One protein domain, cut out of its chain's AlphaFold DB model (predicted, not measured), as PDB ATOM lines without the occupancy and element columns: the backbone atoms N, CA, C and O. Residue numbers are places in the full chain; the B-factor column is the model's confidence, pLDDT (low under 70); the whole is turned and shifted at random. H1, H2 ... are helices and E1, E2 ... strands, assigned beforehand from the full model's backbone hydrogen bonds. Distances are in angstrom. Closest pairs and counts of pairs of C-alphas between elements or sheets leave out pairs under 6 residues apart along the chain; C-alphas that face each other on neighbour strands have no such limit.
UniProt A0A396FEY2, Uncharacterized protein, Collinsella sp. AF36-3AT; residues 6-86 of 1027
ATOM      1  N   VAL A   6     202.296 122.610 147.694       44.19
ATOM      2  CA  VAL A   6     203.595 123.296 147.781       44.19
ATOM      3  C   VAL A   6     203.702 124.430 146.751       44.19
ATOM      4  O   VAL A   6     203.461 124.219 145.565       44.19
ATOM      5  N   ALA A   7     204.185 125.582 147.239       52.16
ATOM      6  CA  ALA A   7     204.828 126.708 146.545       52.16
ATOM      7  C   ALA A   7     203.964 127.607 145.636       52.16
ATOM      8  O   ALA A   7     203.888 127.438 144.419       52.16
ATOM      9  N   THR A   8     203.466 128.705 146.220       61.78
ATOM     10  CA  THR A   8     203.306 129.965 145.477       61.78
ATOM     11  C   THR A   8     204.103 131.078 146.163       61.78
ATOM     12  O   THR A   8     203.811 131.435 147.303       61.78
ATOM     13  N   ASP A   9     205.078 131.660 145.461       83.06
ATOM     14  CA  ASP A   9     205.913 132.754 145.981       83.06
ATOM     15  C   ASP A   9     205.063 133.968 146.375       83.06
ATOM     16  O   ASP A   9     204.230 134.432 145.587       83.06
ATOM     17  N   ILE A  10     205.258 134.497 147.578       94.50
ATOM     18  CA  ILE A  10     204.707 135.782 148.017       94.50
ATOM     19  C   ILE A  10     205.685 136.873 147.578       94.50
ATOM     20  O   ILE A  10     206.821 136.914 148.051       94.50
ATOM     21  N   LYS A  11     205.256 137.750 146.663       94.06
ATOM     22  CA  LYS A  11     206.136 138.755 146.038       94.06
ATOM     23  C   LYS A  11     205.879 140.179 146.523       94.06
ATOM     24  O   LYS A  11     206.669 141.067 146.224       94.06
ATOM     25  N   ASN A  12     204.755 140.415 147.193       95.38
ATOM     26  CA  ASN A  12     204.320 141.734 147.644       95.38
ATOM     27  C   ASN A  12     203.298 141.619 148.795       95.38
ATOM     28  O   ASN A  12     202.895 140.523 149.187       95.38
ATOM     29  N   ALA A  13     202.880 142.771 149.321       95.00
ATOM     30  CA  ALA A  13     201.907 142.906 150.405       95.00
ATOM     31  C   ALA A  13     200.538 142.262 150.109       95.00
ATOM     32  O   ALA A  13     199.973 141.597 150.981       95.00
ATOM     33  N   ASP A  14     200.021 142.426 148.890       94.81
ATOM     34  CA  ASP A  14     198.712 141.894 148.499       94.81
ATOM     35  C   ASP A  14     198.745 140.362 148.439       94.81
ATOM     36  O   ASP A  14     197.829 139.701 148.938       94.81
ATOM     37  N   ASP A  15     199.827 139.780 147.908       94.94
ATOM     38  CA  ASP A  15     200.051 138.330 147.919       94.94
ATOM     39  C   ASP A  15     200.070 137.788 149.354       94.94
ATOM     40  O   ASP A  15     199.451 136.761 149.631       94.94
ATOM     41  N   LEU A  16     200.770 138.474 150.270       96.31
ATOM     42  CA  LEU A  16     200.905 138.050 151.665       96.31
ATOM     43  C   LEU A  16     199.534 137.989 152.340       96.31
ATOM     44  O   LEU A  16     199.189 136.987 152.959       96.31
ATOM     45  N   GLN A  17     198.730 139.041 152.198       96.19
ATOM     46  CA  GLN A  17     197.413 139.090 152.820       96.19
ATOM     47  C   GLN A  17     196.442 138.089 152.184       96.19
ATOM     48  O   GLN A  17     195.802 137.309 152.890       96.19
ATOM     49  N   THR A  18     196.316 138.100 150.855       95.19
ATOM     50  CA  THR A  18     195.287 137.316 150.155       95.19
ATOM     51  C   THR A  18     195.520 135.813 150.263       95.19
ATOM     52  O   THR A  18     194.567 135.070 150.490       95.19
ATOM     53  N   LYS A  19     196.772 135.351 150.162       95.06
ATOM     54  CA  LYS A  19     197.094 133.919 150.225       95.06
ATOM     55  C   LYS A  19     196.921 133.343 151.622       95.06
ATOM     56  O   LYS A  19     196.342 132.271 151.761       95.06
ATOM     57  N   LEU A  20     197.375 134.059 152.651       96.44
ATOM     58  CA  LEU A  20     197.247 133.597 154.033       96.44
ATOM     59  C   LEU A  20     195.778 133.564 154.480       96.44
ATOM     60  O   LEU A  20     195.364 132.608 155.130       96.44
ATOM     61  N   LEU A  21     194.973 134.563 154.095       96.00
ATOM     62  CA  LEU A  21     193.532 134.581 154.387       96.00
ATOM     63  C   LEU A  21     192.728 133.565 153.561       96.00
ATOM     64  O   LEU A  21     191.620 133.213 153.959       96.00
ATOM     65  N   GLY A  22     193.267 133.105 152.429       94.06
ATOM     66  CA  GLY A  22     192.636 132.111 151.559       94.06
ATOM     67  C   GLY A  22     192.719 130.667 152.064       94.06
ATOM     68  O   GLY A  22     192.118 129.789 151.453       94.06
ATOM     69  N   VAL A  23     193.452 130.401 153.153       95.12
ATOM     70  CA  VAL A  23     193.543 129.059 153.750       95.12
ATOM     71  C   VAL A  23     192.279 128.776 154.559       95.12
ATOM     72  O   VAL A  23     192.011 129.428 155.571       95.12
ATOM     73  N   GLU A  24     191.495 127.791 154.123       94.75
ATOM     74  CA  GLU A  24     190.204 127.469 154.735       94.75
ATOM     75  C   GLU A  24     190.332 126.556 155.972       94.75
ATOM     76  O   GLU A  24     191.413 126.098 156.354       94.75
ATOM     77  N   GLU A  25     189.206 126.304 156.641       94.44
ATOM     78  CA  GLU A  25     189.148 125.480 157.855       94.44
ATOM     79  C   GLU A  25     189.746 124.079 157.645       94.44
ATOM     80  O   GLU A  25     189.467 123.401 156.656       94.44
ATOM     81  N   ASN A  26     190.536 123.620 158.621       94.00
ATOM     82  CA  ASN A  26     191.238 122.330 158.619       94.00
ATOM     83  C   ASN A  26     192.185 122.096 157.423       94.00
ATOM     84  O   ASN A  26     192.583 120.954 157.173       94.00
ATOM     85  N   GLN A  27     192.555 123.144 156.679       95.69
ATOM     86  CA  GLN A  27     193.545 123.053 155.607       95.69
ATOM     87  C   GLN A  27     194.959 123.326 156.115       95.69
ATOM     88  O   GLN A  27     195.169 124.049 157.085       95.69
ATOM     89  N   THR A  28     195.945 122.744 155.435       95.56
ATOM     90  CA  THR A  28     197.366 123.028 155.656       95.56
ATOM     91  C   THR A  28     197.947 123.644 154.392       95.56
ATOM     92  O   THR A  28     197.734 123.101 153.310       95.56
ATOM     93  N   ALA A  29     198.666 124.755 154.523       94.94
ATOM     94  CA  ALA A  29     199.294 125.445 153.401       94.94
ATOM     95  C   ALA A  29     200.679 125.978 153.786       94.94
ATOM     96  O   ALA A  29     200.898 126.399 154.924       94.94
ATOM     97  N   SER A  30     201.591 125.990 152.816       95.62
ATOM     98  CA  SER A  30     202.964 126.466 152.987       95.62
ATOM     99  C   SER A  30     203.300 127.513 151.926       95.62
ATOM    100  O   SER A  30     203.146 127.270 150.727       95.62
ATOM    101  N   PHE A  31     203.786 128.673 152.363       96.69
ATOM    102  CA  PHE A  31     204.143 129.802 151.505       96.69
ATOM    103  C   PHE A  31     205.597 130.215 151.714       96.69
ATOM    104  O   PHE A  31     206.138 130.056 152.806       96.69
ATOM    105  N   THR A  32     206.208 130.789 150.681       97.00
ATOM    106  CA  THR A  32     207.603 131.250 150.705       97.00
ATOM    107  C   THR A  32     207.668 132.699 150.241       97.00
ATOM    108  O   THR A  32     207.037 133.053 149.244       97.00
ATOM    109  N   LEU A  33     208.400 133.549 150.962       97.38
ATOM    110  CA  LEU A  33     208.672 134.917 150.525       97.38
ATOM    111  C   LEU A  33     209.700 134.926 149.389       97.38
ATOM    112  O   LEU A  33     210.676 134.185 149.427       97.38
ATOM    113  N   ALA A  34     209.498 135.803 148.408       96.00
ATOM    114  CA  ALA A  34     210.445 136.040 147.312       96.00
ATOM    115  C   ALA A  34     211.009 137.473 147.285       96.00
ATOM    116  O   ALA A  34     211.776 137.822 146.386       96.00
ATOM    117  N   ALA A  35     210.588 138.321 148.225       95.88
ATOM    118  CA  ALA A  35     211.066 139.687 148.398       95.88
ATOM    119  C   ALA A  35     210.817 140.153 149.838       95.88
ATOM    120  O   ALA A  35     209.966 139.595 150.533       95.88
ATOM    121  N   ASP A  36     211.524 141.206 150.254       96.69
ATOM    122  CA  ASP A  36     211.160 141.959 151.455       96.69
ATOM    123  C   ASP A  36     209.799 142.643 151.242       96.69
ATOM    124  O   ASP A  36     209.514 143.150 150.153       96.69
ATOM    125  N   ILE A  37     208.958 142.661 152.276       97.62
ATOM    126  CA  ILE A  37     207.579 143.153 152.207       97.62
ATOM    127  C   ILE A  37     207.350 144.213 153.276       97.62
ATOM    128  O   ILE A  37     207.405 143.916 154.466       97.62
ATOM    129  N   ASP A  38     206.999 145.424 152.852       96.56
ATOM    130  CA  ASP A  38     206.413 146.441 153.723       96.56
ATOM    131  C   ASP A  38     204.899 146.211 153.834       96.56
ATOM    132  O   ASP A  38     204.179 146.250 152.833       96.56
ATOM    133  N   PHE A  39     204.401 145.961 155.047       96.50
ATOM    134  CA  PHE A  39     202.990 145.659 155.286       96.50
ATOM    135  C   PHE A  39     202.440 146.410 156.512       96.50
ATOM    136  O   PHE A  39     202.679 145.992 157.645       96.50
ATOM    137  N   PRO A  40     201.665 147.495 156.324       93.88
ATOM    138  CA  PRO A  40     201.081 148.263 157.429       93.88
ATOM    139  C   PRO A  40     199.760 147.679 157.963       93.88
ATOM    140  O   PRO A  40     199.224 148.176 158.951       93.88
ATOM    141  N   GLY A  41     199.185 146.684 157.276       94.31
ATOM    142  CA  GLY A  41     197.879 146.110 157.602       94.31
ATOM    143  C   GLY A  41     197.925 145.015 158.670       94.31
ATOM    144  O   GLY A  41     198.971 144.715 159.235       94.31
ATOM    145  N   GLU A  42     196.778 144.370 158.881       96.62
ATOM    146  CA  GLU A  42     196.611 143.239 159.805       96.62
ATOM    147  C   GLU A  42     196.200 141.979 159.024       96.62
ATOM    148  O   GLU A  42     195.426 142.058 158.061       96.62
ATOM    149  N   ILE A  43     196.677 140.809 159.453       98.31
ATOM    150  CA  ILE A  43     196.294 139.500 158.908       98.31
ATOM    151  C   ILE A  43     195.663 138.671 160.027       98.31
ATOM    152  O   ILE A  43     196.343 138.243 160.961       98.31
ATOM    153  N   THR A  44     194.356 138.426 159.925       97.75
ATOM    154  CA  THR A  44     193.590 137.674 160.931       97.75
ATOM    155  C   THR A  44     193.346 136.236 160.489       97.75
ATOM    156  O   THR A  44     192.502 135.964 159.639       97.75
ATOM    157  N   LEU A  45     194.059 135.308 161.119       98.00
ATOM    158  CA  LEU A  45     193.972 133.866 160.930       98.00
ATOM    159  C   LEU A  45     193.031 133.277 161.988       98.00
ATOM    160  O   LEU A  45     193.424 133.071 163.135       98.00
ATOM    161  N   ASN A  46     191.770 133.042 161.624       95.75
ATOM    162  CA  ASN A  46     190.728 132.593 162.560       95.75
ATOM    163  C   ASN A  46     189.917 131.376 162.079       95.75
ATOM    164  O   ASN A  46     188.929 131.008 162.720       95.75
ATOM    165  N   LYS A  47     190.317 130.770 160.957       95.69
ATOM    166  CA  LYS A  47     189.691 129.571 160.395       95.69
ATOM    167  C   LYS A  47     190.088 128.360 161.233       95.69
ATOM    168  O   LYS A  47     191.268 128.055 161.378       95.69
ATOM    169  N   GLY A  48     189.101 127.680 161.808       93.00
ATOM    170  CA  GLY A  48     189.351 126.598 162.753       93.00
ATOM    171  C   GLY A  48     190.179 125.467 162.149       93.00
ATOM    172  O   GLY A  48     189.837 124.937 161.094       93.00
ATOM    173  N   GLY A  49     191.273 125.099 162.818       90.56
ATOM    174  CA  GLY A  49     192.156 124.011 162.396       90.56
ATOM    175  C   GLY A  49     193.021 124.312 161.169       90.56
ATOM    176  O   GLY A  49     193.681 123.395 160.684       90.56
ATOM    177  N   SER A  50     193.031 125.546 160.648       96.44
ATOM    178  CA  SER A  50     193.972 125.906 159.586       96.44
ATOM    179  C   SER A  50     195.412 125.875 160.111       96.44
ATOM    180  O   SER A  50     195.685 126.264 161.249       96.44
ATOM    181  N   ASN A  51     196.341 125.389 159.292       97.31
ATOM    182  CA  ASN A  51     197.756 125.272 159.631       97.31
ATOM    183  C   ASN A  51     198.611 125.893 158.527       97.31
ATOM    184  O   ASN A  51     198.735 125.346 157.432       97.31
ATOM    185  N   ILE A  52     199.182 127.055 158.811       97.88
ATOM    186  CA  ILE A  52     199.910 127.857 157.833       97.88
ATOM    187  C   ILE A  52     201.388 127.846 158.189       97.88
ATOM    188  O   ILE A  52     201.756 128.215 159.302       97.88
ATOM    189  N   THR A  53     202.236 127.484 157.231       97.88
ATOM    190  CA  THR A  53     203.686 127.675 157.329       97.88
ATOM    191  C   THR A  53     204.121 128.806 156.409       97.88
ATOM    192  O   THR A  53     203.845 128.778 155.212       97.88
ATOM    193  N   LEU A  54     204.819 129.797 156.957       98.00
ATOM    194  CA  LEU A  54     205.422 130.891 156.206       98.00
ATOM    195  C   LEU A  54     206.946 130.792 156.303       98.00
ATOM    196  O   LEU A  54     207.529 130.941 157.379       98.00
ATOM    197  N   ASP A  55     207.574 130.521 155.164       97.81
ATOM    198  CA  ASP A  55     209.019 130.510 154.992       97.81
ATOM    199  C   ASP A  55     209.507 131.894 154.560       97.81
ATOM    200  O   ASP A  55     209.191 132.366 153.466       97.81
ATOM    201  N   LEU A  56     210.278 132.547 155.425       98.00
ATOM    202  CA  LEU A  56     210.852 133.862 155.171       98.00
ATOM    203  C   LEU A  56     211.910 133.825 154.061       98.00
ATOM    204  O   LEU A  56     212.125 134.849 153.426       98.00
ATOM    205  N   SER A  57     212.560 132.680 153.812       96.50
ATOM    206  CA  SER A  57     213.592 132.495 152.776       96.50
ATOM    207  C   SER A  57     214.618 133.645 152.684       96.50
ATOM    208  O   SER A  57     215.035 134.046 151.597       96.50
ATOM    209  N   GLY A  58     215.035 134.192 153.826       96.44
ATOM    210  CA  GLY A  58     216.018 135.272 153.907       96.44
ATOM    211  C   GLY A  58     215.458 136.685 153.748       96.44
ATOM    212  O   GLY A  58     216.241 137.630 153.728       96.44
ATOM    213  N   HIS A  59     214.136 136.831 153.649       97.38
ATOM    214  CA  HIS A  59     213.448 138.101 153.445       97.38
ATOM    215  C   HIS A  59     212.785 138.644 154.712       97.38
ATOM    216  O   HIS A  59     212.436 137.911 155.643       97.38
ATOM    217  N   LYS A  60     212.592 139.963 154.734       97.62
ATOM    218  CA  LYS A  60     212.007 140.694 155.858       97.62
ATOM    219  C   LYS A  60     210.540 141.045 155.614       97.62
ATOM    220  O   LYS A  60     210.196 141.546 154.549       97.62
ATOM    221  N   ILE A  61     209.694 140.892 156.632       98.44
ATOM    222  CA  ILE A  61     208.374 141.535 156.693       98.44
ATOM    223  C   ILE A  61     208.484 142.741 157.624       98.44
ATOM    224  O   ILE A  61     208.660 142.587 158.833       98.44
ATOM    225  N   LYS A  62     208.395 143.942 157.058       97.81
ATOM    226  CA  LYS A  62     208.494 145.227 157.755       97.81
ATOM    227  C   LYS A  62     207.088 145.736 158.063       97.81
ATOM    228  O   LYS A  62     206.326 146.092 157.165       97.81
ATOM    229  N   HIS A  63     206.728 145.753 159.340       97.88
ATOM    230  CA  HIS A  63     205.407 146.161 159.797       97.88
ATOM    231  C   HIS A  63     205.427 147.593 160.346       97.88
ATOM    232  O   HIS A  63     205.994 147.855 161.407       97.88
ATOM    233  N   SER A  64     204.810 148.522 159.617       94.00
ATOM    234  CA  SER A  64     204.797 149.971 159.885       94.00
ATOM    235  C   SER A  64     203.517 150.461 160.582       94.00
ATOM    236  O   SER A  64     203.066 151.589 160.393       94.00
ATOM    237  N   SER A  65     202.899 149.600 161.393       93.88
ATOM    238  CA  SER A  65     201.769 149.971 162.248       93.88
ATOM    239  C   SER A  65     202.245 150.399 163.633       93.88
ATOM    240  O   SER A  65     203.139 149.778 164.210       93.88
ATOM    241  N   ALA A  66     201.599 151.422 164.191       91.88
ATOM    242  CA  ALA A  66     201.920 151.915 165.525       91.88
ATOM    243  C   ALA A  66     201.418 150.994 166.646       91.88
ATOM    244  O   ALA A  66     202.088 150.844 167.665       91.88
ATOM    245  N   ASP A  67     200.236 150.401 166.489       93.38
ATOM    246  CA  ASP A  67     199.522 149.703 167.566       93.38
ATOM    247  C   ASP A  67     198.778 148.435 167.122       93.38
ATOM    248  O   ASP A  67     198.533 147.550 167.942       93.38
ATOM    249  N   LYS A  68     198.433 148.311 165.839       96.75
ATOM    250  CA  LYS A  68     197.752 147.122 165.307       96.75
ATOM    251  C   LYS A  68     198.729 145.973 165.045       96.75
ATOM    252  O   LYS A  68     199.781 146.265 164.492       96.75
ATOM    253  N   PRO A  69     198.386 144.710 165.365       97.81
ATOM    254  CA  PRO A  69     199.211 143.532 165.076       97.81
ATOM    255  C   PRO A  69     199.459 143.279 163.585       97.81
ATOM    256  O   PRO A  69     198.571 143.496 162.764       97.81
ATOM    257  N   LEU A  70     200.596 142.659 163.246       98.62
ATOM    258  CA  LEU A  70     200.789 142.083 161.911       98.62
ATOM    259  C   LEU A  70     199.939 140.816 161.758       98.62
ATOM    260  O   LEU A  70     199.193 140.673 160.791       98.62
ATOM    261  N   PHE A  71     200.046 139.908 162.732       98.75
ATOM    262  CA  PHE A  71     199.312 138.645 162.753       98.75
ATOM    263  C   PHE A  71     198.393 138.567 163.969       98.75
ATOM    264  O   PHE A  71     198.838 138.686 165.107       98.75
ATOM    265  N   ASN A  72     197.120 138.294 163.710       98.50
ATOM    266  CA  ASN A  72     196.108 137.934 164.695       98.50
ATOM    267  C   ASN A  72     195.786 136.445 164.511       98.50
ATOM    268  O   ASN A  72     195.195 136.078 163.499       98.50
ATOM    269  N   VAL A  73     196.169 135.579 165.452       98.56
ATOM    270  CA  VAL A  73     195.968 134.119 165.355       98.56
ATOM    271  C   VAL A  73     194.969 133.663 166.413       98.56
ATOM    272  O   VAL A  73     195.190 133.843 167.609       98.56
ATOM    273  N   ALA A  74     193.857 133.069 165.989       97.50
ATOM    274  CA  ALA A  74     192.769 132.689 166.885       97.50
ATOM    275  C   ALA A  74     191.967 131.491 166.358       97.50
ATOM    276  O   ALA A  74     192.227 130.963 165.279       97.50
ATOM    277  N   GLY A  75     190.957 131.053 167.112       94.75
ATOM    278  CA  GLY A  75     189.976 130.075 166.631       94.75
ATOM    279  C   GLY A  75     190.525 128.663 166.431       94.75
ATOM    280  O   GLY A  75     189.895 127.859 165.749       94.75
ATOM    281  N   GLY A  76     191.681 128.336 167.012       95.44
ATOM    282  CA  GLY A  76     192.389 127.080 166.760       95.44
ATOM    283  C   GLY A  76     193.205 127.066 165.464       95.44
ATOM    284  O   GLY A  76     193.595 125.985 165.028       95.44
ATOM    285  N   ALA A  77     193.440 128.221 164.832       98.06
ATOM    286  CA  ALA A  77     194.396 128.348 163.737       98.06
ATOM    287  C   ALA A  77     195.844 128.240 164.249       98.06
ATOM    288  O   ALA A  77     196.152 128.623 165.383       98.06
ATOM    289  N   THR A  78     196.735 127.744 163.392       98.62
ATOM    290  CA  THR A  78     198.173 127.615 163.650       98.62
ATOM    291  C   THR A  78     198.972 128.408 162.621       98.62
ATOM    292  O   THR A  78     198.787 128.224 161.419       98.62
ATOM    293  N   LEU A  79     199.885 129.255 163.095       98.81
ATOM    294  CA  LEU A  79     200.885 129.944 162.279       98.81
ATOM    295  C   LEU A  79     202.281 129.433 162.638       98.81
ATOM    296  O   LEU A  79     202.699 129.521 163.789       98.81
ATOM    297  N   THR A  80     203.014 128.943 161.645       98.81
ATOM    298  CA  THR A  80     204.393 128.475 161.773       98.81
ATOM    299  C   THR A  80     205.318 129.365 160.957       98.81
ATOM    300  O   THR A  80     205.114 129.528 159.755       98.81
ATOM    301  N   ILE A  81     206.351 129.912 161.593       98.75
ATOM    302  CA  ILE A  81     207.395 130.704 160.936       98.75
ATOM    303  C   ILE A  81     208.686 129.894 160.869       98.75
ATOM    304  O   ILE A  81     209.129 129.303 161.860       98.75
ATOM    305  N   ARG A  82     209.295 129.896 159.685       97.75
ATOM    306  CA  ARG A  82     210.640 129.383 159.432       97.75
ATOM    307  C   ARG A  82     211.375 130.313 158.478       97.75
ATOM    308  O   ARG A  82     210.759 131.052 157.725       97.75
ATOM    309  N   ASP A  83     212.687 130.230 158.475       97.75
ATOM    310  CA  ASP A  83     213.570 130.825 157.484       97.75
ATOM    311  C   ASP A  83     214.495 129.738 156.926       97.75
ATOM    312  O   ASP A  83     215.387 129.247 157.623       97.75
ATOM    313  N   SER A  84     214.263 129.332 155.678       95.75
ATOM    314  CA  SER A  84     215.107 128.361 154.968       95.75
ATOM    315  C   SER A  84     216.466 128.913 154.543       95.75
ATOM    316  O   SER A  84     217.359 128.122 154.238       95.75
ATOM    317  N   ALA A  85     216.650 130.236 154.551       95.31
ATOM    318  CA  ALA A  85     217.937 130.869 154.283       95.31
ATOM    319  C   ALA A  85     218.727 131.171 155.567       95.31
ATOM    320  O   ALA A  85     219.817 131.747 155.483       95.31
ATOM    321  N   GLN A  86     218.203 130.798 156.745       90.50
ATOM    322  CA  GLN A  86     218.912 130.983 158.004       90.50
ATOM    323  C   GLN A  86     220.252 130.242 157.951       90.50
ATOM    324  O   GLN A  86     220.325 129.046 157.668       90.50
TER     325      GLN A  86
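AT A GLANCE: This is residues 6 to 86 of the 1027 residues of an uncharacterized protein of Collinsella sp. AF36-3AT (UniProt A0A396FEY2). The backbone winds in stacked turns, a short solenoid: E2, E4 and E7 stack as one wall, E3 and E6 as a second, and residues 37 to 38 with E5 as a third. H1 caps one end of this coil, and E1 lies beside E2. The printed part has 81 residues with one named helix and seven named strands, in the order E1, H1, E2, E3, E4, E5, E6, E7; the sheets E1 E2 E4 E7 and E3 E6 are parallel. The class is mixed, helices and strands, with under half of the residues in named elements; the whole is compact, with a radius of gyration of the C-alphas of 12.0 A and spans of 32 by 29 by 21 A.

IN THESE COORDINATES: E1, residues 6 to 10, begins at C-alpha 6 (203.595, 123.296, 147.781). H1 is residues 13 to 21, 12.5 A long. E2, residues 28 to 33, measures 17.2 A. E3 is residues 43 to 45, E4 51 to 55, E5 60 to 63 and E6 71 to 73. E7, residues 78 to 82, 13.3 A long, ends at C-alpha 82 (210.640, 129.383, 159.432).

HOW THE PARTS SIT: In the strongly twisted sheet E1 E2 E4 E7, N 10 and O 32 are 2.8 A apart between E1 and E2, N 31 and O 53 2.9 A between E2 and E4, and N 54 and O 80 2.8 A between E4 and E7. E1, H1 and E2 form a strand-helix-strand unit, two parallel neighbour strands with a helix between, its crossover right-handed. H1 is on this sheet at a height of 9.4 A, with every O i to N i+4 pair within hydrogen-bond range. The closest C-alphas of H1 and E3 are those of Gln 17 and Ile 43, 6.2 A apart. E3 and E6 are parallel, with N 45 and O 72 2.7 A apart. E5 pairs with no named strand.

THE WHOLE: The farthest C-alphas, those of Val 6 and Ala 66, are 33.7 A apart. The printed part has no cut and no long link. Residues 6 to 8 have pLDDT under 70.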